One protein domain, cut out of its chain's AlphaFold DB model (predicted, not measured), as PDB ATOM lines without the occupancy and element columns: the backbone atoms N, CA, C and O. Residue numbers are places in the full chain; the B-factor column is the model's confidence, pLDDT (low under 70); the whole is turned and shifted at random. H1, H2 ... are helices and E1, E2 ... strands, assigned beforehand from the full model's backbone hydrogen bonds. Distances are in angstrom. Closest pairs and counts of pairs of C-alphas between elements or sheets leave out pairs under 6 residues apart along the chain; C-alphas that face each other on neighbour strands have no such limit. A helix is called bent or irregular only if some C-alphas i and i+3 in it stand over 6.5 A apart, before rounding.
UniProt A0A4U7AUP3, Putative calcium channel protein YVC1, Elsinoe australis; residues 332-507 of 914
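AT A GLANCE: This is residues 332 to 507 of the 914 residues of the protein "Putative calcium channel protein YVC1" of Elsinoe australis (UniProt A0A4U7AUP3). The core is a long helical hairpin, H4 and H5; H1 crosses H4 on one side of it, where H3 also lies, and H7 and H8 pack on the other side. H6 and H9 sit at the end where H4 begins and H5 ends, and a small strand hairpin, E1 and E2, lies beyond them. The printed part has 176 residues, with nine named helices, H1 to H9, followed by two strands in one antiparallel sheet, order E1 - E2; the class is mostly helix. It is compact, with a radius of gyration of the C-alphas of 16.2 A, and spans 54 by 39 by 32 A.

HOW THE PARTS SIT: Start at H1, residues 332 to 348: it touches residues 389 to 397 alone of H4, residues 387 to 407, at a steep tilt of 63 degrees, and the closest C-alphas, of Ala 338 and Cys 393, are 4.6 A apart. H2, residues 356 to 359, touches residues 417 to 424 alone of H5, residues 412 to 431, the hub; the closest C-alphas, of Val 358 and Ala 421, are 6.3 A apart. H3, residues 368 to 376, touches residues 425 to 429 alone of H5, about perpendicular at 80 degrees, closest at C-alphas 371 and 425, 6.1 A. H4 and H5 form a helical hairpin at a shallow tilt of 16 degrees, opposite ways, closest at C-alphas 405 and 412, 4.0 A. H6, residues 436 to 444, touches residues 388 to 392 alone of H4, closest at C-alphas 443 and 388, 4.7 A. H7, residues 462 to 467, touches residues 391 to 395 alone of H4, closest at C-alphas 462 and 392, 5.3 A. H8, residues 472 to 475, touches residues 423 to 427 alone of H5, closest at C-alphas 474 and 427, 4.9 A. H9, residues 478 to 488, touches H6, about perpendicular at 86 degrees, closest at C-alphas 483 and 440, 6.2 A. In the hairpin of E1, residues 492 to 494, and E2, residues 502 to 504, look for N 493 and O 503, 3.0 A apart, within hydrogen-bond range. Every O i to N i+4 pair is within range in H1, H3, H5, H7 and H9; in H4 it is 15 of 17, in H6 4 of 5, and H2 and H8 are too short for such a pair.

IN THESE COORDINATES: Find C-alpha 332 at (-52.484, 11.326, -2.614), where H1 begins its 24.6 A. H4 runs 30.8 A from C-alpha 387 at (-43.474, 16.195, -13.663) and is irregular, with C-alphas 388 and 391 7.0 A apart; H5 runs 28.7 A. E2 ends at C-alpha 504, (-52.343, 35.484, -19.719).

THE WHOLE: The C-alphas farthest apart, of Trp 410 and Glu 507, are 56.0 A apart. The printed part has no cut, and the link from H6 to H7, residues 445 to 461, is long. Residue 381 and residues 496 to 499 have pLDDT under 70.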
ATOM      1  N   ILE A 332     -53.150  12.605  -2.897       89.56
ATOM      2  CA  ILE A 332     -52.484  11.326  -2.614       89.56
ATOM      3  C   ILE A 332     -51.282  11.093  -3.546       89.56
ATOM      4  O   ILE A 332     -50.232  10.646  -3.082       89.56
ATOM      5  N   GLU A 333     -51.395  11.396  -4.844       89.75
ATOM      6  CA  GLU A 333     -50.288  11.206  -5.794       89.75
ATOM      7  C   GLU A 333     -49.182  12.244  -5.581       89.75
ATOM      8  O   GLU A 333     -48.005  11.882  -5.544       89.75
ATOM      9  N   VAL A 334     -49.548  13.504  -5.316       90.62
ATOM     10  CA  VAL A 334     -48.597  14.568  -4.936       90.62
ATOM     11  C   VAL A 334     -47.814  14.167  -3.677       90.62
ATOM     12  O   VAL A 334     -46.586  14.271  -3.634       90.62
ATOM     13  N   THR A 335     -48.501  13.612  -2.674       91.94
ATOM     14  CA  THR A 335     -47.882  13.147  -1.420       91.94
ATOM     15  C   THR A 335     -46.921  11.974  -1.656       91.94
ATOM     16  O   THR A 335     -45.815  11.964  -1.115       91.94
ATOM     17  N   LYS A 336     -47.274  11.008  -2.520       92.06
ATOM     18  CA  LYS A 336     -46.364   9.915  -2.918       92.06
ATOM     19  C   LYS A 336     -45.099  10.433  -3.607       92.06
ATOM     20  O   LYS A 336     -44.022   9.883  -3.375       92.06
ATOM     21  N   ILE A 337     -45.209  11.462  -4.449       92.62
ATOM     22  CA  ILE A 337     -44.057  12.069  -5.136       92.62
ATOM     23  C   ILE A 337     -43.147  12.778  -4.122       92.62
ATOM     24  O   ILE A 337     -41.939  12.543  -4.136       92.62
ATOM     25  N   ALA A 338     -43.711  13.538  -3.178       93.56
ATOM     26  CA  ALA A 338     -42.952  14.159  -2.089       93.56
ATOM     27  C   ALA A 338     -42.206  13.129  -1.218       93.56
ATOM     28  O   ALA A 338     -41.030  13.316  -0.917       93.56
ATOM     29  N   LEU A 339     -42.826  11.993  -0.876       93.88
ATOM     30  CA  LEU A 339     -42.153  10.928  -0.113       93.88
ATOM     31  C   LEU A 339     -40.978  10.286  -0.878       93.88
ATOM     32  O   LEU A 339     -39.954   9.969  -0.275       93.88
ATOM     33  N   ARG A 340     -41.083  10.127  -2.206       94.06
ATOM     34  CA  ARG A 340     -39.970   9.634  -3.043       94.06
ATOM     35  C   ARG A 340     -38.804  10.618  -3.079       94.06
ATOM     36  O   ARG A 340     -37.655  10.195  -2.989       94.06
ATOM     37  N   LEU A 341     -39.100  11.913  -3.199       95.12
ATOM     38  CA  LEU A 341     -38.091  12.973  -3.199       95.12
ATOM     39  C   LEU A 341     -37.411  13.093  -1.828       95.12
ATOM     40  O   LEU A 341     -36.188  13.187  -1.781       95.12
ATOM     41  N   LYS A 342     -38.160  12.965  -0.720       95.75
ATOM     42  CA  LYS A 342     -37.600  12.885   0.642       95.75
ATOM     43  C   LYS A 342     -36.554  11.767   0.748       95.75
ATOM     44  O   LYS A 342     -35.402  12.045   1.068       95.75
ATOM     45  N   HIS A 343     -36.921  10.543   0.359       95.56
ATOM     46  CA  HIS A 343     -36.012   9.390   0.347       95.56
ATOM     47  C   HIS A 343     -34.792   9.605  -0.569       95.56
ATOM     48  O   HIS A 343     -33.673   9.215  -0.232       95.56
ATOM     49  N   GLN A 344     -34.979  10.218  -1.745       95.12
ATOM     50  CA  GLN A 344     -33.870  10.561  -2.638       95.12
ATOM     51  C   GLN A 344     -32.879  11.511  -1.949       95.12
ATOM     52  O   GLN A 344     -31.675  11.276  -2.008       95.12
ATOM     53  N   ILE A 345     -33.371  12.551  -1.279       95.12
ATOM     54  CA  ILE A 345     -32.546  13.586  -0.642       95.12
ATOM     55  C   ILE A 345     -31.828  13.040   0.597       95.12
ATOM     56  O   ILE A 345     -30.635  13.279   0.749       95.12
ATOM     57  N   GLU A 346     -32.489  12.205   1.401       94.69
ATOM     58  CA  GLU A 346     -31.864  11.450   2.503       94.69
ATOM     59  C   GLU A 346     -30.735  10.524   2.019       94.69
ATOM     60  O   GLU A 346     -29.730  10.354   2.705       94.69
ATOM     61  N   THR A 347     -30.871   9.951   0.817       93.88
ATOM     62  CA  THR A 347     -29.842   9.088   0.209       93.88
ATOM     63  C   THR A 347     -28.680   9.894  -0.391       93.88
ATOM     64  O   THR A 347     -27.539   9.433  -0.379       93.88
ATOM     65  N   VAL A 348     -28.952  11.083  -0.942       91.75
ATOM     66  CA  VAL A 348     -27.943  11.976  -1.551       91.75
ATOM     67  C   VAL A 348     -27.148  12.745  -0.490       91.75
ATOM     68  O   VAL A 348     -25.954  12.967  -0.679       91.75
ATOM     69  N   VAL A 349     -27.783  13.101   0.631       92.81
ATOM     70  CA  VAL A 349     -27.171  13.758   1.799       92.81
ATOM     71  C   VAL A 349     -27.322  12.836   3.025       92.81
ATOM     72  O   VAL A 349     -28.248  13.000   3.829       92.81
ATOM     73  N   PRO A 350     -26.443  11.822   3.165       91.06
ATOM     74  CA  PRO A 350     -26.513  10.828   4.238       91.06
ATOM     75  C   PRO A 350     -25.848  11.275   5.552       91.06
ATOM     76  O   PRO A 350     -25.909  10.535   6.528       91.06
ATOM     77  N   CYS A 351     -25.171  12.425   5.568       89.31
ATOM     78  CA  CYS A 351     -24.457  12.973   6.720       89.31
ATOM     79  C   CYS A 351     -24.410  14.504   6.646       89.31
ATOM     80  O   CYS A 351     -24.676  15.079   5.587       89.31
ATOM     81  N   GLU A 352     -24.010  15.143   7.745       88.50
ATOM     82  CA  GLU A 352     -23.607  16.553   7.791       88.50
ATOM     83  C   GLU A 352     -22.560  16.867   6.703       88.50
ATOM     84  O   GLU A 352     -21.605  16.110   6.488       88.50
ATOM     85  N   LEU A 353     -22.748  17.984   5.997       89.56
ATOM     86  CA  LEU A 353     -21.863  18.482   4.944       89.56
ATOM     87  C   LEU A 353     -21.860  20.015   4.983       89.56
ATOM     88  O   LEU A 353     -22.897  20.621   5.208       89.56
ATOM     89  N   GLU A 354     -20.718  20.643   4.703       88.38
ATOM     90  CA  GLU A 354     -20.633  22.102   4.522       88.38
ATOM     91  C   GLU A 354     -21.603  22.565   3.417       88.38
ATOM     92  O   GLU A 354     -21.588  22.015   2.308       88.38
ATOM     93  N   GLU A 355     -22.414  23.588   3.699       85.94
ATOM     94  CA  GLU A 355     -23.491  24.043   2.810       85.94
ATOM     95  C   GLU A 355     -22.982  24.453   1.414       85.94
ATOM     96  O   GLU A 355     -23.566  24.066   0.394       85.94
ATOM     97  N   ASP A 356     -21.825  25.121   1.359       86.69
ATOM     98  CA  ASP A 356     -21.111  25.502   0.132       86.69
ATOM     99  C   ASP A 356     -20.912  24.339  -0.847       86.69
ATOM    100  O   ASP A 356     -20.950  24.509  -2.069       86.69
ATOM    101  N   ARG A 357     -20.723  23.116  -0.333       86.12
ATOM    102  CA  ARG A 357     -20.517  21.931  -1.176       86.12
ATOM    103  C   ARG A 357     -21.783  21.507  -1.901       86.12
ATOM    104  O   ARG A 357     -21.670  20.828  -2.918       86.12
ATOM    105  N   VAL A 358     -22.960  21.872  -1.394       87.06
ATOM    106  CA  VAL A 358     -24.265  21.595  -2.010       87.06
ATOM    107  C   VAL A 358     -24.656  22.728  -2.960       87.06
ATOM    108  O   VAL A 358     -25.102  22.450  -4.076       87.06
ATOM    109  N   THR A 359     -24.445  23.985  -2.553       86.44
ATOM    110  CA  THR A 359     -24.825  25.191  -3.312       86.44
ATOM    111  C   THR A 359     -23.926  25.475  -4.521       86.44
ATOM    112  O   THR A 359     -24.389  26.094  -5.483       86.44
ATOM    113  N   ALA A 360     -22.675  24.994  -4.522       82.88
ATOM    114  CA  ALA A 360     -21.720  25.194  -5.613       82.88
ATOM    115  C   ALA A 360     -22.277  24.836  -7.009       82.88
ATOM    116  O   ALA A 360     -22.933  23.811  -7.217       82.88
ATOM    117  N   ALA A 361     -21.936  25.660  -8.010       71.88
ATOM    118  CA  ALA A 361     -22.478  25.571  -9.372       71.88
ATOM    119  C   ALA A 361     -22.268  24.201 -10.057       71.88
ATOM    120  O   ALA A 361     -23.122  23.770 -10.838       71.88
ATOM    121  N   HIS A 362     -21.184  23.500  -9.714       73.75
ATOM    122  CA  HIS A 362     -20.888  22.129 -10.135       73.75
ATOM    123  C   HIS A 362     -20.574  21.250  -8.915       73.75
ATOM    124  O   HIS A 362     -19.498  20.659  -8.814       73.75
ATOM    125  N   SER A 363     -21.494  21.196  -7.946       78.94
ATOM    126  CA  SER A 363     -21.337  20.341  -6.770       78.94
ATOM    127  C   SER A 363     -21.209  18.859  -7.145       78.94
ATOM    128  O   SER A 363     -21.932  18.326  -7.989       78.94
ATOM    129  N   ALA A 364     -20.297  18.154  -6.469       77.31
ATOM    130  CA  ALA A 364     -20.144  16.704  -6.619       77.31
ATOM    131  C   ALA A 364     -21.338  15.913  -6.040       77.31
ATOM    132  O   ALA A 364     -21.472  14.720  -6.306       77.31
ATOM    133  N   ILE A 365     -22.183  16.584  -5.248       84.56
ATOM    134  CA  ILE A 365     -23.354  16.031  -4.561       84.56
ATOM    135  C   ILE A 365     -24.587  16.142  -5.474       84.56
ATOM    136  O   ILE A 365     -25.162  15.127  -5.869       84.56
ATOM    137  N   VAL A 366     -24.961  17.362  -5.887       85.62
ATOM    138  CA  VAL A 366     -26.133  17.610  -6.749       85.62
ATOM    139  C   VAL A 366     -25.727  17.540  -8.223       85.62
ATOM    140  O   VAL A 366     -25.711  18.523  -8.961       85.62
ATOM    141  N   THR A 367     -25.376  16.333  -8.666       87.19
ATOM    142  CA  THR A 367     -25.013  16.088 -10.071       87.19
ATOM    143  C   THR A 367     -26.231  16.193 -11.009       87.19
ATOM    144  O   THR A 367     -27.362  15.964 -10.573       87.19
ATOM    145  N   PRO A 368     -26.043  16.436 -12.325       86.88
ATOM    146  CA  PRO A 368     -27.146  16.446 -13.293       86.88
ATOM    147  C   PRO A 368     -28.016  15.179 -13.268       86.88
ATOM    148  O   PRO A 368     -29.233  15.268 -13.393       86.88
ATOM    149  N   ALA A 369     -27.428  14.010 -12.991       88.62
ATOM    150  CA  ALA A 369     -28.168  12.755 -12.840       88.62
ATOM    151  C   ALA A 369     -29.110  12.744 -11.615       88.62
ATOM    152  O   ALA A 369     -30.171  12.119 -11.657       88.62
ATOM    153  N   VAL A 370     -28.764  13.450 -10.529       90.88
ATOM    154  CA  VAL A 370     -29.649  13.647  -9.362       90.88
ATOM    155  C   VAL A 370     -30.841  14.538  -9.740       90.88
ATOM    156  O   VAL A 370     -31.970  14.268  -9.335       90.88
ATOM    157  N   ILE A 371     -30.618  15.548 -10.583       90.44
ATOM    158  CA  ILE A 371     -31.675  16.441 -11.079       90.44
ATOM    159  C   ILE A 371     -32.604  15.699 -12.058       90.44
ATOM    160  O   ILE A 371     -33.825  15.789 -11.930       90.44
ATOM    161  N   GLU A 372     -32.063  14.906 -12.988       90.75
ATOM    162  CA  GLU A 372     -32.858  14.070 -13.903       90.75
ATOM    163  C   GLU A 372     -33.697  13.028 -13.152       90.75
ATOM    164  O   GLU A 372     -34.884  12.857 -13.441       90.75
ATOM    165  N   THR A 373     -33.115  12.361 -12.150       90.88
ATOM    166  CA  THR A 373     -33.858  11.409 -11.308       90.88
ATOM    167  C   THR A 373     -34.958  12.104 -10.503       90.88
ATOM    168  O   THR A 373     -36.072  11.577 -10.466       90.88
ATOM    169  N   ALA A 374     -34.722  13.320  -9.992       91.19
ATOM    170  CA  ALA A 374     -35.759  14.132  -9.349       91.19
ATOM    171  C   ALA A 374     -36.885  14.529 -10.331       91.19
ATOM    172  O   ALA A 374     -38.053  14.273 -10.035       91.19
ATOM    173  N   LYS A 375     -36.568  15.041 -11.538       90.12
ATOM    174  CA  LYS A 375     -37.574  15.305 -12.598       90.12
ATOM    175  C   LYS A 375     -38.364  14.029 -12.954       90.12
ATOM    176  O   LYS A 375     -39.564  14.094 -13.219       90.12
ATOM    177  N   SER A 376     -37.728  12.853 -12.923       89.19
ATOM    178  CA  SER A 376     -38.383  11.569 -13.222       89.19
ATOM    179  C   SER A 376     -39.332  11.059 -12.125       89.19
ATOM    180  O   SER A 376     -40.199  10.230 -12.415       89.19
ATOM    181  N   ALA A 377     -39.235  11.563 -10.887       88.25
ATOM    182  CA  ALA A 377     -40.021  11.079  -9.747       88.25
ATOM    183  C   ALA A 377     -41.543  11.231  -9.943       88.25
ATOM    184  O   ALA A 377     -42.305  10.386  -9.460       88.25
ATOM    185  N   GLY A 378     -41.974  12.254 -10.696       83.06
ATOM    186  CA  GLY A 378     -43.372  12.476 -11.097       83.06
ATOM    187  C   GLY A 378     -43.872  11.570 -12.233       83.06
ATOM    188  O   GLY A 378     -45.076  11.398 -12.394       83.06
ATOM    189  N   LYS A 379     -42.967  10.943 -12.997       85.81
ATOM    190  CA  LYS A 379     -43.293   9.966 -14.059       85.81
ATOM    191  C   LYS A 379     -43.228   8.520 -13.564       85.81
ATOM    192  O   LYS A 379     -43.786   7.613 -14.175       85.81
ATOM    193  N   TYR A 380     -42.517   8.275 -12.464       78.44
ATOM    194  CA  TYR A 380     -42.242   6.926 -11.986       78.44
ATOM    195  C   TYR A 380     -43.504   6.251 -11.417       78.44
ATOM    196  O   TYR A 380     -44.088   6.711 -10.436       78.44
ATOM    197  N   GLY A 381     -43.935   5.132 -12.004       68.75
ATOM    198  CA  GLY A 381     -45.055   4.335 -11.484       68.75
ATOM    199  C   GLY A 381     -46.440   4.998 -11.553       68.75
ATOM    200  O   GLY A 381     -47.327   4.582 -10.813       68.75
ATOM    201  N   SER A 382     -46.618   6.004 -12.413       71.69
ATOM    202  CA  SER A 382     -47.913   6.588 -12.793       71.69
ATOM    203  C   SER A 382     -48.105   6.433 -14.306       71.69
ATOM    204  O   SER A 382     -47.128   6.422 -15.052       71.69
ATOM    205  N   GLU A 383     -49.352   6.314 -14.768       70.31
ATOM    206  CA  GLU A 383     -49.691   6.353 -16.202       70.31
ATOM    207  C   GLU A 383     -49.762   7.800 -16.736       70.31
ATOM    208  O   GLU A 383     -49.629   8.038 -17.936       70.31
ATOM    209  N   HIS A 384     -49.911   8.778 -15.837       77.00
ATOM    210  CA  HIS A 384     -49.922  10.208 -16.140       77.00
ATOM    211  C   HIS A 384     -48.597  10.880 -15.763       77.00
ATOM    212  O   HIS A 384     -47.984  10.547 -14.745       77.00
ATOM    213  N   ASP A 385     -48.185  11.856 -16.572       84.31
ATOM    214  CA  ASP A 385     -46.989  12.663 -16.343       84.31
ATOM    215  C   ASP A 385     -47.264  13.755 -15.296       84.31
ATOM    216  O   ASP A 385     -47.885  14.771 -15.595       84.31
ATOM    217  N   TYR A 386     -46.797  13.541 -14.064       86.50
ATOM    218  CA  TYR A 386     -46.891  14.520 -12.977       86.50
ATOM    219  C   TYR A 386     -45.572  15.280 -12.754       86.50
ATOM    220  O   TYR A 386     -45.271  15.696 -11.636       86.50
ATOM    221  N   SER A 387     -44.747  15.462 -13.792       84.75
ATOM    222  CA  SER A 387     -43.474  16.195 -13.663       84.75
ATOM    223  C   SER A 387     -43.638  17.651 -13.200       84.75
ATOM    224  O   SER A 387     -42.769  18.145 -12.482       84.75
ATOM    225  N   ALA A 388     -44.762  18.307 -13.509       86.88
ATOM    226  CA  ALA A 388     -45.039  19.684 -13.089       86.88
ATOM    227  C   ALA A 388     -45.038  19.883 -11.557       86.88
ATOM    228  O   ALA A 388     -44.503  20.875 -11.063       86.88
ATOM    229  N   CYS A 389     -45.549  18.918 -10.780       91.00
ATOM    230  CA  CYS A 389     -45.643  19.066  -9.322       91.00
ATOM    231  C   CYS A 389     -44.328  18.770  -8.577       91.00
ATOM    232  O   CYS A 389     -44.276  18.929  -7.361       91.00
ATOM    233  N   VAL A 390     -43.255  18.351  -9.265       93.31
ATOM    234  CA  VAL A 390     -41.970  17.995  -8.626       93.31
ATOM    235  C   VAL A 390     -41.385  19.175  -7.844       93.31
ATOM    236  O   VAL A 390     -40.915  18.983  -6.724       93.31
ATOM    237  N   VAL A 391     -41.466  20.399  -8.378       94.44
ATOM    238  CA  VAL A 391     -40.971  21.611  -7.694       94.44
ATOM    239  C   VAL A 391     -41.774  21.896  -6.421       94.44
ATOM    240  O   VAL A 391     -41.187  22.161  -5.373       94.44
ATOM    241  N   PHE A 392     -43.103  21.758  -6.472       94.75
ATOM    242  CA  PHE A 392     -43.960  21.859  -5.287       94.75
ATOM    243  C   PHE A 392     -43.593  20.806  -4.235       94.75
ATOM    244  O   PHE A 392     -43.411  21.130  -3.063       94.75
ATOM    245  N   CYS A 393     -43.411  19.553  -4.653       94.62
ATOM    246  CA  CYS A 393     -43.018  18.471  -3.758       94.62
ATOM    247  C   CYS A 393     -41.648  18.715  -3.098       94.62
ATOM    248  O   CYS A 393     -41.507  18.415  -1.917       94.62
ATOM    249  N   LEU A 394     -40.670  19.308  -3.798       96.12
ATOM    250  CA  LEU A 394     -39.377  19.696  -3.209       96.12
ATOM    251  C   LEU A 394     -39.525  20.774  -2.123       96.12
ATOM    252  O   LEU A 394     -38.859  20.689  -1.093       96.12
ATOM    253  N   LEU A 395     -40.429  21.744  -2.293       95.75
ATOM    254  CA  LEU A 395     -40.744  22.725  -1.242       95.75
ATOM    255  C   LEU A 395     -41.442  22.076  -0.034       95.75
ATOM    256  O   LEU A 395     -41.169  22.435   1.110       95.75
ATOM    257  N   ILE A 396     -42.298  21.073  -0.255       95.06
ATOM    258  CA  ILE A 396     -42.862  20.268   0.840       95.06
ATOM    259  C   ILE A 396     -41.763  19.465   1.559       95.06
ATOM    260  O   ILE A 396     -41.755  19.430   2.789       95.06
ATOM    261  N   CYS A 397     -40.789  18.902   0.832       95.88
ATOM    262  CA  CYS A 397     -39.609  18.277   1.436       95.88
ATOM    263  C   CYS A 397     -38.786  19.279   2.266       95.88
ATOM    264  O   CYS A 397     -38.448  18.941   3.398       95.88
ATOM    265  N   LYS A 398     -38.549  20.515   1.780       95.62
ATOM    266  CA  LYS A 398     -37.922  21.596   2.576       95.62
ATOM    267  C   LYS A 398     -38.659  21.778   3.905       95.62
ATOM    268  O   LYS A 398     -38.027  21.703   4.955       95.62
ATOM    269  N   LYS A 399     -39.989  21.953   3.871       95.00
ATOM    270  CA  LYS A 399     -40.803  22.120   5.089       95.00
ATOM    271  C   LYS A 399     -40.659  20.937   6.050       95.00
ATOM    272  O   LYS A 399     -40.592  21.129   7.261       95.00
ATOM    273  N   TRP A 400     -40.644  19.710   5.533       95.19
ATOM    274  CA  TRP A 400     -40.471  18.523   6.368       95.19
ATOM    275  C   TRP A 400     -39.083  18.464   7.008       95.19
ATOM    276  O   TRP A 400     -39.014  18.188   8.200       95.19
ATOM    277  N   PHE A 401     -38.009  18.770   6.275       96.12
ATOM    278  CA  PHE A 401     -36.655  18.772   6.835       96.12
ATOM    279  C   PHE A 401     -36.430  19.907   7.844       96.12
ATOM    280  O   PHE A 401     -35.965  19.614   8.939       96.12
ATOM    281  N   LYS A 402     -36.863  21.151   7.575       94.00
ATOM    282  CA  LYS A 402     -36.816  22.239   8.580       94.00
ATOM    283  C   LYS A 402     -37.612  21.879   9.847       94.00
ATOM    284  O   LYS A 402     -37.125  22.060  10.958       94.00
ATOM    285  N   ARG A 403     -38.785  21.244   9.710       94.50
ATOM    286  CA  ARG A 403     -39.529  20.718  10.871       94.50
ATOM    287  C   ARG A 403     -38.791  19.584  11.597       94.50
ATOM    288  O   ARG A 403     -38.917  19.489  12.814       94.50
ATOM    289  N   GLN A 404     -38.061  18.719  10.889       94.25
ATOM    290  CA  GLN A 404     -37.227  17.693  11.525       94.25
ATOM    291  C   GLN A 404     -36.043  18.311  12.266       94.25
ATOM    292  O   GLN A 404     -35.817  17.914  13.397       94.25
ATOM    293  N   ALA A 405     -35.377  19.326  11.712       94.50
ATOM    294  CA  ALA A 405     -34.282  20.049  12.364       94.50
ATOM    295  C   ALA A 405     -34.685  20.588  13.757       94.50
ATOM    296  O   ALA A 405     -34.009  20.342  14.754       94.50
ATOM    297  N   VAL A 406     -35.872  21.203  13.855       93.06
ATOM    298  CA  VAL A 406     -36.440  21.714  15.121       93.06
ATOM    299  C   VAL A 406     -36.812  20.598  16.117       93.06
ATOM    300  O   VAL A 406     -36.769  20.814  17.329       93.06
ATOM    301  N   LEU A 407     -37.198  19.409  15.642       93.88
ATOM    302  CA  LEU A 407     -37.565  18.265  16.495       93.88
ATOM    303  C   LEU A 407     -36.352  17.414  16.911       93.88
ATOM    304  O   LEU A 407     -36.345  16.844  18.001       93.88
ATOM    305  N   GLU A 408     -35.346  17.330  16.047       94.31
ATOM    306  CA  GLU A 408     -34.159  16.478  16.132       94.31
ATOM    307  C   GLU A 408     -32.905  17.362  16.286       94.31
ATOM    308  O   GLU A 408     -31.951  17.260  15.521       94.31
ATOM    309  N   LEU A 409     -32.909  18.245  17.296       91.62
ATOM    310  CA  LEU A 409     -31.882  19.277  17.560       91.62
ATOM    311  C   LEU A 409     -30.423  18.777  17.588       91.62
ATOM    312  O   LEU A 409     -29.501  19.579  17.471       91.62
ATOM    313  N   TRP A 410     -30.195  17.477  17.785       91.06
ATOM    314  CA  TRP A 410     -28.863  16.857  17.773       91.06
ATOM    315  C   TRP A 410     -28.310  16.601  16.359       91.06
ATOM    316  O   TRP A 410     -27.142  16.250  16.246       91.06
ATOM    317  N   ASP A 411     -29.140  16.738  15.321       91.06
ATOM    318  CA  ASP A 411     -28.831  16.483  13.901       91.06
ATOM    319  C   ASP A 411     -29.442  17.594  13.006       91.06
ATOM    320  O   ASP A 411     -29.769  17.384  11.834       91.06
ATOM    321  N   SER A 412     -29.657  18.789  13.588       92.56
ATOM    322  CA  SER A 412     -30.291  19.944  12.927       92.56
ATOM    323  C   SER A 412     -29.558  20.307  11.642       92.56
ATOM    324  O   SER A 412     -30.159  20.294  10.569       92.56
ATOM    325  N   ASP A 413     -28.241  20.509  11.740       93.06
ATOM    326  CA  ASP A 413     -27.383  20.958  10.644       93.06
ATOM    327  C   ASP A 413     -27.483  20.030   9.410       93.06
ATOM    328  O   ASP A 413     -27.524  20.498   8.271       93.06
ATOM    329  N   MET A 414     -27.607  18.706   9.594       93.50
ATOM    330  CA  MET A 414     -27.817  17.773   8.478       93.50
ATOM    331  C   MET A 414     -29.188  17.966   7.812       93.50
ATOM    332  O   MET A 414     -29.297  17.919   6.580       93.50
ATOM    333  N   HIS A 415     -30.253  18.151   8.597       94.88
ATOM    334  CA  HIS A 415     -31.596  18.395   8.066       94.88
ATOM    335  C   HIS A 415     -31.699  19.767   7.387       94.88
ATOM    336  O   HIS A 415     -32.341  19.875   6.341       94.88
ATOM    337  N   ASP A 416     -30.998  20.780   7.891       94.00
ATOM    338  CA  ASP A 416     -30.867  22.092   7.255       94.00
ATOM    339  C   ASP A 416     -30.133  21.998   5.904       94.00
ATOM    340  O   ASP A 416     -30.620  22.493   4.884       94.00
ATOM    341  N   VAL A 417     -29.042  21.231   5.822       94.38
ATOM    342  CA  VAL A 417     -28.341  20.966   4.549       94.38
ATOM    343  C   VAL A 417     -29.220  20.178   3.565       94.38
ATOM    344  O   VAL A 417     -29.189  20.436   2.356       94.38
ATOM    345  N   ARG A 418     -30.071  19.256   4.044       95.19
ATOM    346  CA  ARG A 418     -31.095  18.582   3.214       95.19
ATOM    347  C   ARG A 418     -32.168  19.551   2.721       95.19
ATOM    348  O   ARG A 418     -32.582  19.451   1.562       95.19
ATOM    349  N   ALA A 419     -32.598  20.496   3.554       95.44
ATOM    350  CA  ALA A 419     -33.519  21.562   3.171       95.44
ATOM    351  C   ALA A 419     -32.906  22.445   2.064       95.44
ATOM    352  O   ALA A 419     -33.545  22.653   1.029       95.44
ATOM    353  N   THR A 420     -31.637  22.841   2.195       93.62
ATOM    354  CA  THR A 420     -30.880  23.542   1.142       93.62
ATOM    355  C   THR A 420     -30.726  22.703  -0.132       93.62
ATOM    356  O   THR A 420     -30.915  23.218  -1.237       93.62
ATOM    357  N   ALA A 421     -30.472  21.395  -0.029       94.38
ATOM    358  CA  ALA A 421     -30.416  20.513  -1.197       94.38
ATOM    359  C   ALA A 421     -31.750  20.476  -1.974       94.38
ATOM    360  O   ALA A 421     -31.733  20.450  -3.208       94.38
ATOM    361  N   CYS A 422     -32.900  20.543  -1.283       95.62
ATOM    362  CA  CYS A 422     -34.215  20.673  -1.925       95.62
ATOM    363  C   CYS A 422     -34.288  21.937  -2.797       95.62
ATOM    364  O   CYS A 422     -34.738  21.870  -3.943       95.62
ATOM    365  N   GLU A 423     -33.828  23.077  -2.272       94.62
ATOM    366  CA  GLU A 423     -33.835  24.358  -2.986       94.62
ATOM    367  C   GLU A 423     -32.912  24.360  -4.199       94.62
ATOM    368  O   GLU A 423     -33.304  24.835  -5.261       94.62
ATOM    369  N   VAL A 424     -31.698  23.815  -4.066       93.75
ATOM    370  CA  VAL A 424     -30.731  23.751  -5.171       93.75
ATOM    371  C   VAL A 424     -31.293  22.903  -6.315       93.75
ATOM    372  O   VAL A 424     -31.240  23.327  -7.470       93.75
ATOM    373  N   ILE A 425     -31.900  21.749  -6.017       93.94
ATOM    374  CA  ILE A 425     -32.554  20.914  -7.037       93.94
ATOM    375  C   ILE A 425     -33.749  21.660  -7.658       93.94
ATOM    376  O   ILE A 425     -33.870  21.693  -8.883       93.94
ATOM    377  N   ALA A 426     -34.599  22.303  -6.850       95.12
ATOM    378  CA  ALA A 426     -35.759  23.057  -7.334       95.12
ATOM    379  C   ALA A 426     -35.357  24.228  -8.251       95.12
ATOM    380  O   ALA A 426     -35.903  24.360  -9.347       95.12
ATOM    381  N   LYS A 427     -34.348  25.017  -7.854       94.19
ATOM    382  CA  LYS A 427     -33.758  26.102  -8.651       94.19
ATOM    383  C   LYS A 427     -33.291  25.595 -10.015       94.19
ATOM    384  O   LYS A 427     -33.692  26.148 -11.033       94.19
ATOM    385  N   ARG A 428     -32.520  24.501 -10.057       91.88
ATOM    386  CA  ARG A 428     -32.035  23.929 -11.325       91.88
ATOM    387  C   ARG A 428     -33.142  23.337 -12.190       91.88
ATOM    388  O   ARG A 428     -33.011  23.351 -13.408       91.88
ATOM    389  N   ILE A 429     -34.224  22.826 -11.600       92.69
ATOM    390  CA  ILE A 429     -35.392  22.366 -12.367       92.69
ATOM    391  C   ILE A 429     -36.076  23.543 -13.071       92.69
ATOM    392  O   ILE A 429     -36.402  23.395 -14.246       92.69
ATOM    393  N   ILE A 430     -36.233  24.683 -12.383       93.69
ATOM    394  CA  ILE A 430     -36.812  25.927 -12.923       93.69
ATOM    395  C   ILE A 430     -35.906  26.553 -13.993       93.69
ATOM    396  O   ILE A 430     -36.385  26.931 -15.055       93.69
ATOM    397  N   GLU A 431     -34.599  26.655 -13.736       91.75
ATOM    398  CA  GLU A 431     -33.628  27.267 -14.660       91.75
ATOM    399  C   GLU A 431     -33.375  26.432 -15.927       91.75
ATOM    400  O   GLU A 431     -32.927  26.974 -16.932       91.75
ATOM    401  N   ALA A 432     -33.657  25.126 -15.886       90.88
ATOM    402  CA  ALA A 432     -33.516  24.213 -17.021       90.88
ATOM    403  C   ALA A 432     -34.802  24.052 -17.855       90.88
ATOM    404  O   ALA A 432     -34.884  23.112 -18.647       90.88
ATOM    405  N   GLU A 433     -35.824  24.885 -17.641       90.19
ATOM    406  CA  GLU A 433     -37.089  24.831 -18.379       90.19
ATOM    407  C   GLU A 433     -37.178  26.002 -19.372       90.19
ATOM    408  O   GLU A 433     -37.204  27.165 -18.975       90.19
ATOM    409  N   GLU A 434     -37.202  25.694 -20.673       86.19
ATOM    410  CA  GLU A 434     -37.191  26.699 -21.752       86.19
ATOM    411  C   GLU A 434     -38.602  27.197 -22.132       86.19
ATOM    412  O   GLU A 434     -38.754  28.304 -22.649       86.19
ATOM    413  N   ASP A 435     -39.651  26.406 -21.874       88.38
ATOM    414  CA  ASP A 435     -41.041  26.799 -22.135       88.38
ATOM    415  C   ASP A 435     -41.616  27.586 -20.948       88.38
ATOM    416  O   ASP A 435     -42.140  27.023 -19.982       88.38
ATOM    417  N   PHE A 436     -41.556  28.916 -21.043       84.62
ATOM    418  CA  PHE A 436     -42.136  29.822 -20.049       84.62
ATOM    419  C   PHE A 436     -43.656  29.662 -19.877       84.62
ATOM    420  O   PHE A 436     -44.166  29.907 -18.787       84.62
ATOM    421  N   GLY A 437     -44.391  29.220 -20.904       85.62
ATOM    422  CA  GLY A 437     -45.832  28.982 -20.801       85.62
ATOM    423  C   GLY A 437     -46.139  27.805 -19.876       85.62
ATOM    424  O   GLY A 437     -46.954  27.930 -18.957       85.62
ATOM    425  N   TYR A 438     -45.427  26.691 -20.071       88.94
ATOM    426  CA  TYR A 438     -45.482  25.524 -19.187       88.94
ATOM    427  C   TYR A 438     -44.953  25.849 -17.780       88.94
ATOM    428  O   TYR A 438     -45.618  25.561 -16.782       88.94
ATOM    429  N   LEU A 439     -43.803  26.523 -17.683       90.56
ATOM    430  CA  LEU A 439     -43.210  26.919 -16.405       90.56
ATOM    431  C   LEU A 439     -44.164  27.790 -15.574       90.56
ATOM    432  O   LEU A 439     -44.354  27.527 -14.387       90.56
ATOM    433  N   PHE A 440     -44.787  28.808 -16.171       90.19
ATOM    434  CA  PHE A 440     -45.678  29.704 -15.437       90.19
ATOM    435  C   PHE A 440     -46.999  29.016 -15.075       90.19
ATOM    436  O   PHE A 440     -47.360  29.005 -13.901       90.19
ATOM    437  N   GLN A 441     -47.713  28.430 -16.044       87.12
ATOM    438  CA  GLN A 441     -49.081  27.939 -15.825       87.12
ATOM    439  C   GLN A 441     -49.147  26.582 -15.115       87.12
ATOM    440  O   GLN A 441     -50.060  26.363 -14.322       87.12
ATOM    441  N   GLU A 442     -48.210  25.671 -15.392       87.00
ATOM    442  CA  GLU A 442     -48.254  24.298 -14.877       87.00
ATOM    443  C   GLU A 442     -47.318  24.089 -13.684       87.00
ATOM    444  O   GLU A 442     -47.741  23.485 -12.706       87.00
ATOM    445  N   ILE A 443     -46.081  24.600 -13.719       90.75
ATOM    446  CA  ILE A 443     -45.124  24.403 -12.613       90.75
ATOM    447  C   ILE A 443     -45.347  25.419 -11.482       90.75
ATOM    448  O   ILE A 443     -45.437  25.033 -10.318       90.75
ATOM    449  N   LEU A 444     -45.397  26.720 -11.795       92.00
ATOM    450  CA  LEU A 444     -45.303  27.777 -10.778       92.00
ATOM    451  C   LEU A 444     -46.654  28.222 -10.187       92.00
ATOM    452  O   LEU A 444     -46.768  28.378  -8.966       92.00
ATOM    453  N   LEU A 445     -47.663  28.447 -11.036       90.31
ATOM    454  CA  LEU A 445     -48.957  29.048 -10.667       90.31
ATOM    455  C   LEU A 445     -50.104  28.046 -10.486       90.31
ATOM    456  O   LEU A 445     -51.235  28.467 -10.242       90.31
ATOM    457  N   LYS A 446     -49.835  26.743 -10.610       88.25
ATOM    458  CA  LYS A 446     -50.842  25.700 -10.413       88.25
ATOM    459  C   LYS A 446     -50.964  25.324  -8.935       88.25
ATOM    460  O   LYS A 446     -49.957  25.056  -8.277       88.25
ATOM    461  N   ARG A 447     -52.203  25.258  -8.434       87.75
ATOM    462  CA  ARG A 447     -52.494  24.917  -7.032       87.75
ATOM    463  C   ARG A 447     -52.402  23.407  -6.798       87.75
ATOM    464  O   ARG A 447     -53.095  22.614  -7.444       87.75
ATOM    465  N   TYR A 448     -51.585  23.020  -5.821       89.12
ATOM    466  CA  TYR A 448     -51.393  21.638  -5.381       89.12
ATOM    467  C   TYR A 448     -51.705  21.487  -3.886       89.12
ATOM    468  O   TYR A 448     -51.474  22.403  -3.098       89.12
ATOM    469  N   SER A 449     -52.207  20.318  -3.485       89.06
ATOM    470  CA  SER A 449     -52.427  19.936  -2.084       89.06
ATOM    471  C   SER A 449     -51.687  18.636  -1.756       89.06
ATOM    472  O   SER A 449     -51.299  17.873  -2.645       89.06
ATOM    473  N   ILE A 450     -51.473  18.392  -0.464       88.75
ATOM    474  CA  ILE A 450     -50.977  17.122   0.080       88.75
ATOM    475  C   ILE A 450     -52.009  16.547   1.052       88.75
ATOM    476  O   ILE A 450     -52.910  17.257   1.499       88.75
ATOM    477  N   VAL A 451     -51.872  15.268   1.395       90.81
ATOM    478  CA  VAL A 451     -52.695  14.629   2.427       90.81
ATOM    479  C   VAL A 451     -51.947  14.646   3.754       90.81
ATOM    480  O   VAL A 451     -50.809  14.183   3.831       90.81
ATOM    481  N   VAL A 452     -52.603  15.141   4.802       84.44
ATOM    482  CA  VAL A 452     -52.127  15.104   6.191       84.44
ATOM    483  C   VAL A 452     -53.248  14.509   7.040       84.44
ATOM    484  O   VAL A 452     -54.395  14.921   6.923       84.44
ATOM    485  N   ASP A 453     -52.936  13.481   7.830       83.25
ATOM    486  CA  ASP A 453     -53.880  12.766   8.711       83.25
ATOM    487  C   ASP A 453     -55.167  12.236   8.034       83.25
ATOM    488  O   ASP A 453     -56.151  11.905   8.693       83.25
ATOM    489  N   GLY A 454     -55.139  12.081   6.705       81.38
ATOM    490  CA  GLY A 454     -56.264  11.612   5.887       81.38
ATOM    491  C   GLY A 454     -57.126  12.725   5.278       81.38
ATOM    492  O   GLY A 454     -57.997  12.416   4.467       81.38
ATOM    493  N   GLU A 455     -56.859  13.991   5.603       84.88
ATOM    494  CA  GLU A 455     -57.516  15.165   5.020       84.88
ATOM    495  C   GLU A 455     -56.597  15.867   4.002       84.88
ATOM    496  O   GLU A 455     -55.367  15.796   4.090       84.88
ATOM    497  N   GLU A 456     -57.182  16.537   3.006       84.69
ATOM    498  CA  GLU A 456     -56.418  17.334   2.039       84.69
ATOM    499  C   GLU A 456     -56.108  18.724   2.609       84.69
ATOM    500  O   GLU A 456     -56.990  19.430   3.100       84.69
ATOM    501  N   THR A 457     -54.846  19.148   2.522       84.06
ATOM    502  CA  THR A 457     -54.447  20.507   2.908       84.06
ATOM    503  C   THR A 457     -54.986  21.544   1.924       84.06
ATOM    504  O   THR A 457     -55.135  21.256   0.738       84.06
ATOM    505  N   ALA A 458     -55.156  22.792   2.371       81.19
ATOM    506  CA  ALA A 458     -55.451  23.913   1.477       81.19
ATOM    507  C   ALA A 458     -54.464  23.969   0.291       81.19
ATOM    508  O   ALA A 458     -53.250  23.848   0.483       81.19
ATOM    509  N   ALA A 459     -54.990  24.124  -0.927       84.25
ATOM    510  CA  ALA A 459     -54.195  24.048  -2.148       84.25
ATOM    511  C   ALA A 459     -53.397  25.343  -2.392       84.25
ATOM    512  O   ALA A 459     -53.963  26.437  -2.479       84.25
ATOM    513  N   ALA A 460     -52.079  25.209  -2.533       84.94
ATOM    514  CA  ALA A 460     -51.136  26.319  -2.645       84.94
ATOM    515  C   ALA A 460     -50.304  26.227  -3.930       84.94
ATOM    516  O   ALA A 460     -50.023  25.134  -4.427       84.94
ATOM    517  N   ASN A 461     -49.892  27.381  -4.449       89.31
ATOM    518  CA  ASN A 461     -48.982  27.483  -5.592       89.31
ATOM    519  C   ASN A 461     -47.519  27.302  -5.180       89.31
ATOM    520  O   ASN A 461     -47.163  27.533  -4.029       89.31
ATOM    521  N   VAL A 462     -46.630  26.992  -6.129       92.31
ATOM    522  CA  VAL A 462     -45.174  27.003  -5.876       92.31
ATOM    523  C   VAL A 462     -44.687  28.411  -5.530       92.31
ATOM    524  O   VAL A 462     -43.871  28.554  -4.625       92.31
ATOM    525  N   ILE A 463     -45.208  29.457  -6.187       91.94
ATOM    526  CA  ILE A 463     -44.826  30.850  -5.879       91.94
ATOM    527  C   ILE A 463     -45.239  31.232  -4.455       91.94
ATOM    528  O   ILE A 463     -44.395  31.689  -3.685       91.94
ATOM    529  N   GLU A 464     -46.504  30.980  -4.094       89.00
ATOM    530  CA  GLU A 464     -47.016  31.156  -2.728       89.00
ATOM    531  C   GLU A 464     -46.178  30.349  -1.735       89.00
ATOM    532  O   GLU A 464     -45.733  30.880  -0.722       89.00
ATOM    533  N   LYS A 465     -45.908  29.074  -2.045       90.25
ATOM    534  CA  LYS A 465     -45.257  28.165  -1.107       90.25
ATOM    535  C   LYS A 465     -43.763  28.424  -0.923       90.25
ATOM    536  O   LYS A 465     -43.236  28.102   0.136       90.25
ATOM    537  N   ALA A 466     -43.094  29.005  -1.917       93.31
ATOM    538  CA  ALA A 466     -41.707  29.442  -1.806       93.31
ATOM    539  C   ALA A 466     -41.576  30.671  -0.893       93.31
ATOM    540  O   ALA A 466     -40.659  30.717  -0.078       93.31
ATOM    541  N   VAL A 467     -42.510  31.627  -0.984       90.50
ATOM    542  CA  VAL A 467     -42.587  32.773  -0.059       90.50
ATOM    543  C   VAL A 467     -42.949  32.300   1.352       90.50
ATOM    544  O   VAL A 467     -42.240  32.630   2.295       90.50
ATOM    545  N   ASP A 468     -43.981  31.460   1.494       89.00
ATOM    546  CA  ASP A 468     -44.446  30.884   2.772       89.00
ATOM    547  C   ASP A 468     -43.434  29.898   3.429       89.00
ATOM    548  O   ASP A 468     -43.797  29.190   4.369       89.00
ATOM    549  N   LEU A 469     -42.218  29.750   2.892       89.81
ATOM    550  CA  LEU A 469     -41.122  28.922   3.430       89.81
ATOM    551  C   LEU A 469     -39.759  29.635   3.359       89.81
ATOM    552  O   LEU A 469     -38.725  28.960   3.394       89.81
ATOM    553  N   HIS A 470     -39.753  30.953   3.120       90.19
ATOM    554  CA  HIS A 470     -38.557  31.771   2.873       90.19
ATOM    555  C   HIS A 470     -37.513  31.060   1.985       90.19
ATOM    556  O   HIS A 470     -36.356  30.847   2.346       90.19
ATOM    557  N   ALA A 471     -37.951  30.543   0.831       92.75
ATOM    558  CA  ALA A 471     -37.137  29.704  -0.052       92.75
ATOM    559  C   ALA A 471     -36.264  30.544  -0.996       92.75
ATOM    560  O   ALA A 471     -36.415  30.499  -2.223       92.75
ATOM    561  N   VAL A 472     -35.374  31.351  -0.411       91.06
ATOM    562  CA  VAL A 472     -34.704  32.483  -1.067       91.06
ATOM    563  C   VAL A 472     -33.995  32.086  -2.369       91.06
ATOM    564  O   VAL A 472     -34.152  32.761  -3.385       91.06
ATOM    565  N   ARG A 473     -33.316  30.929  -2.415       91.88
ATOM    566  CA  ARG A 473     -32.617  30.459  -3.631       91.88
ATOM    567  C   ARG A 473     -33.559  30.095  -4.779       91.88
ATOM    568  O   ARG A 473     -33.203  30.284  -5.943       91.88
ATOM    569  N   VAL A 474     -34.743  29.564  -4.465       94.44
ATOM    570  CA  VAL A 474     -35.790  29.244  -5.451       94.44
ATOM    571  C   VAL A 474     -36.422  30.536  -5.961       94.44
ATOM    572  O   VAL A 474     -36.609  30.693  -7.169       94.44
ATOM    573  N   ILE A 475     -36.676  31.484  -5.055       94.38
ATOM    574  CA  ILE A 475     -37.185  32.818  -5.383       94.38
ATOM    575  C   ILE A 475     -36.198  33.567  -6.292       94.38
ATOM    576  O   ILE A 475     -36.613  34.136  -7.298       94.38
ATOM    577  N   GLY A 476     -34.897  33.515  -6.001       91.56
ATOM    578  CA  GLY A 476     -33.829  34.122  -6.803       91.56
ATOM    579  C   GLY A 476     -33.529  33.428  -8.141       91.56
ATOM    580  O   GLY A 476     -32.569  33.795  -8.818       91.56
ATOM    581  N   SER A 477     -34.301  32.411  -8.542       93.19
ATOM    582  CA  SER A 477     -34.160  31.788  -9.865       93.19
ATOM    583  C   SER A 477     -34.739  32.676 -10.975       93.19
ATOM    584  O   SER A 477     -35.747  33.365 -10.796       93.19
ATOM    585  N   SER A 478     -34.117  32.650 -12.156       90.75
ATOM    586  CA  SER A 478     -34.502  33.516 -13.283       90.75
ATOM    587  C   SER A 478     -35.950  33.296 -13.740       90.75
ATOM    588  O   SER A 478     -36.689  34.259 -13.941       90.75
ATOM    589  N   GLY A 479     -36.381  32.035 -13.844       91.25
ATOM    590  CA  GLY A 479     -37.751  31.665 -14.202       91.25
ATOM    591  C   GLY A 479     -38.793  32.127 -13.177       91.25
ATOM    592  O   GLY A 479     -39.847  32.637 -13.561       91.25
ATOM    593  N   TYR A 480     -38.478  32.032 -11.880       94.12
ATOM    594  CA  TYR A 480     -39.340  32.544 -10.812       94.12
ATOM    595  C   TYR A 480     -39.457  34.072 -10.881       94.12
ATOM    596  O   TYR A 480     -40.568  34.602 -10.883       94.12
ATOM    597  N   GLN A 481     -38.335  34.794 -11.001       93.38
ATOM    598  CA  GLN A 481     -38.348  36.260 -11.075       93.38
ATOM    599  C   GLN A 481     -39.063  36.792 -12.323       93.38
ATOM    600  O   GLN A 481     -39.804  37.770 -12.214       93.38
ATOM    601  N   LYS A 482     -38.940  36.128 -13.483       90.94
ATOM    602  CA  LYS A 482     -39.760  36.446 -14.667       90.94
ATOM    603  C   LYS A 482     -41.254  36.276 -14.371       90.94
ATOM    604  O   LYS A 482     -42.030  37.198 -14.614       90.94
ATOM    605  N   CYS A 483     -41.663  35.155 -13.772       92.25
ATOM    606  CA  CYS A 483     -43.067  34.931 -13.413       92.25
ATOM    607  C   CYS A 483     -43.589  35.981 -12.413       92.25
ATOM    608  O   CYS A 483     -44.693  36.504 -12.571       92.25
ATOM    609  N   ASN A 484     -42.778  36.342 -11.415       92.69
ATOM    610  CA  ASN A 484     -43.104  37.365 -10.423       92.69
ATOM    611  C   ASN A 484     -43.207  38.775 -11.048       92.69
ATOM    612  O   ASN A 484     -44.140  39.515 -10.748       92.69
ATOM    613  N   SER A 485     -42.326  39.123 -11.996       90.62
ATOM    614  CA  SER A 485     -42.417  40.347 -12.816       90.62
ATOM    615  C   SER A 485     -43.731  40.409 -13.616       90.62
ATOM    616  O   SER A 485     -44.392  41.451 -13.671       90.62
ATOM    617  N   TYR A 486     -44.164  39.277 -14.183       90.56
ATOM    618  CA  TYR A 486     -45.405  39.177 -14.960       90.56
ATOM    619  C   TYR A 486     -46.660  39.302 -14.078       90.56
ATOM    620  O   TYR A 486     -47.625  39.949 -14.497       90.56
ATOM    621  N   LEU A 487     -46.641  38.750 -12.857       90.62
ATOM    622  CA  LEU A 487     -47.673  38.991 -11.839       90.62
ATOM    623  C   LEU A 487     -47.698  40.466 -11.415       90.62
ATOM    624  O   LEU A 487     -48.752  41.097 -11.455       90.62
ATOM    625  N   TRP A 488     -46.538  41.044 -11.077       91.12
ATOM    626  CA  TRP A 488     -46.411  42.438 -10.640       91.12
ATOM    627  C   TRP A 488     -47.002  43.431 -11.655       91.12
ATOM    628  O   TRP A 488     -47.702  44.374 -11.282       91.12
ATOM    629  N   ARG A 489     -46.771  43.191 -12.953       88.00
ATOM    630  CA  ARG A 489     -47.314  43.996 -14.062       88.00
ATOM    631  C   ARG A 489     -48.746  43.643 -14.473       88.00
ATOM    632  O   ARG A 489     -49.278  44.302 -15.364       88.00
ATOM    633  N   GLY A 490     -49.365  42.611 -13.898       87.38
ATOM    634  CA  GLY A 490     -50.710  42.172 -14.282       87.38
ATOM    635  C   GLY A 490     -50.795  41.614 -15.707       87.38
ATOM    636  O   GLY A 490     -51.816  41.770 -16.383       87.38
ATOM    637  N   TRP A 491     -49.712  41.012 -16.203       87.44
ATOM    638  CA  TRP A 491     -49.708  40.265 -17.468       87.44
ATOM    639  C   TRP A 491     -50.248  38.844 -17.288       87.44
ATOM    640  O   TRP A 491     -50.791  38.273 -18.233       87.44
ATOM    641  N   LEU A 492     -50.119  38.305 -16.074       87.25
ATOM    642  CA  LEU A 492     -50.788  37.101 -15.593       87.25
ATOM    643  C   LEU A 492     -51.837  37.534 -14.561       87.25
ATOM    644  O   LEU A 492     -51.520  38.289 -13.642       87.25
ATOM    645  N   VAL A 493     -53.076  37.086 -14.743       81.56
ATOM    646  CA  VAL A 493     -54.234  37.416 -13.895       81.56
ATOM    647  C   VAL A 493     -54.956  36.107 -13.553       81.56
ATOM    648  O   VAL A 493     -54.841  35.137 -14.304       81.56
ATOM    649  N   GLN A 494     -55.646  36.038 -12.414       78.19
ATOM    650  CA  GLN A 494     -56.533  34.905 -12.109       78.19
ATOM    651  C   GLN A 494     -57.723  34.905 -13.082       78.19
ATOM    652  O   GLN A 494     -58.141  35.972 -13.529       78.19
ATOM    653  N   ASP A 495     -58.226  33.727 -13.450       75.94
ATOM    654  CA  ASP A 495     -59.397  33.608 -14.324       75.94
ATOM    655  C   ASP A 495     -60.668  34.014 -13.558       75.94
ATOM    656  O   ASP A 495     -60.870  33.577 -12.424       75.94
ATOM    657  N   ASP A 496     -61.538  34.822 -14.170       67.56
ATOM    658  CA  ASP A 496     -62.768  35.310 -13.520       67.56
ATOM    659  C   ASP A 496     -63.771  34.165 -13.254       67.56
ATOM    660  O   ASP A 496     -64.593  34.248 -12.344       67.56
ATOM    661  N   GLU A 497     -63.699  33.082 -14.041       66.50
ATOM    662  CA  GLU A 497     -64.524  31.876 -13.869       66.50
ATOM    663  C   GLU A 497     -63.881  30.820 -12.942       66.50
ATOM    664  O   GLU A 497     -64.597  29.980 -12.393       66.50
ATOM    665  N   ASP A 498     -62.553  30.842 -12.756       68.75
ATOM    666  CA  ASP A 498     -61.806  29.843 -11.976       68.75
ATOM    667  C   ASP A 498     -60.579  30.450 -11.251       68.75
ATOM    668  O   ASP A 498     -59.471  30.478 -11.801       68.75
ATOM    669  N   PRO A 499     -60.721  30.835  -9.965       67.56
ATOM    670  CA  PRO A 499     -59.623  31.350  -9.135       67.56
ATOM    671  C   PRO A 499     -58.462  30.364  -8.898       67.56
ATOM    672  O   PRO A 499     -57.436  30.733  -8.317       67.56
ATOM    673  N   SER A 500     -58.596  29.092  -9.303       70.00
ATOM    674  CA  SER A 500     -57.490  28.128  -9.282       70.00
ATOM    675  C   SER A 500     -56.440  28.410 -10.352       70.00
ATOM    676  O   SER A 500     -55.279  28.021 -10.195       70.00
ATOM    677  N   ARG A 501     -56.845  29.083 -11.436       76.88
ATOM    678  CA  ARG A 501     -56.085  29.181 -12.672       76.88
ATOM    679  C   ARG A 501     -55.608  30.604 -12.922       76.88
ATOM    680  O   ARG A 501     -56.369  31.561 -12.872       76.88
ATOM    681  N   PHE A 502     -54.337  30.719 -13.289       82.50
ATOM    682  CA  PHE A 502     -53.761  31.954 -13.806       82.50
ATOM    683  C   PHE A 502     -53.697  31.895 -15.332       82.50
ATOM    684  O   PHE A 502     -53.249  30.902 -15.912       82.50
ATOM    685  N   VAL A 503     -54.147  32.963 -15.985       80.94
ATOM    686  CA  VAL A 503     -54.250  33.083 -17.442       80.94
ATOM    687  C   VAL A 503     -53.525  34.348 -17.903       80.94
ATOM    688  O   VAL A 503     -53.473  35.363 -17.205       80.94
ATOM    689  N   GLU A 504     -52.931  34.298 -19.095       81.94
ATOM    690  CA  GLU A 504     -52.343  35.484 -19.719       81.94
ATOM    691  C   GLU A 504     -53.416  36.501 -20.118       81.94
ATOM    692  O   GLU A 504     -54.398  36.171 -20.790       81.94
ATOM    693  N   TYR A 505     -53.185  37.770 -19.777       79.81
ATOM    694  CA  TYR A 505     -54.059  38.865 -20.176       79.81
ATOM    695  C   TYR A 505     -54.083  39.007 -21.707       79.81
ATOM    696  O   TYR A 505     -53.087  39.371 -22.342       79.81
ATOM    697  N   LYS A 506     -55.248  38.718 -22.299       75.06
ATOM    698  CA  LYS A 506     -55.461  38.569 -23.751       75.06
ATOM    699  C   LYS A 506     -55.056  39.810 -24.553       75.06
ATOM    700  O   LYS A 506     -54.597  39.686 -25.688       75.06
ATOM    701  N   GLU A 507     -55.182  40.998 -23.966       75.94
ATOM    702  CA  GLU A 507     -55.030  42.275 -24.670       75.94
ATOM    703  C   GLU A 507     -53.675  42.965 -24.423       75.94
ATOM    704  O   GLU A 507     -53.460  44.075 -24.901       75.94
TER     705      GLU A 507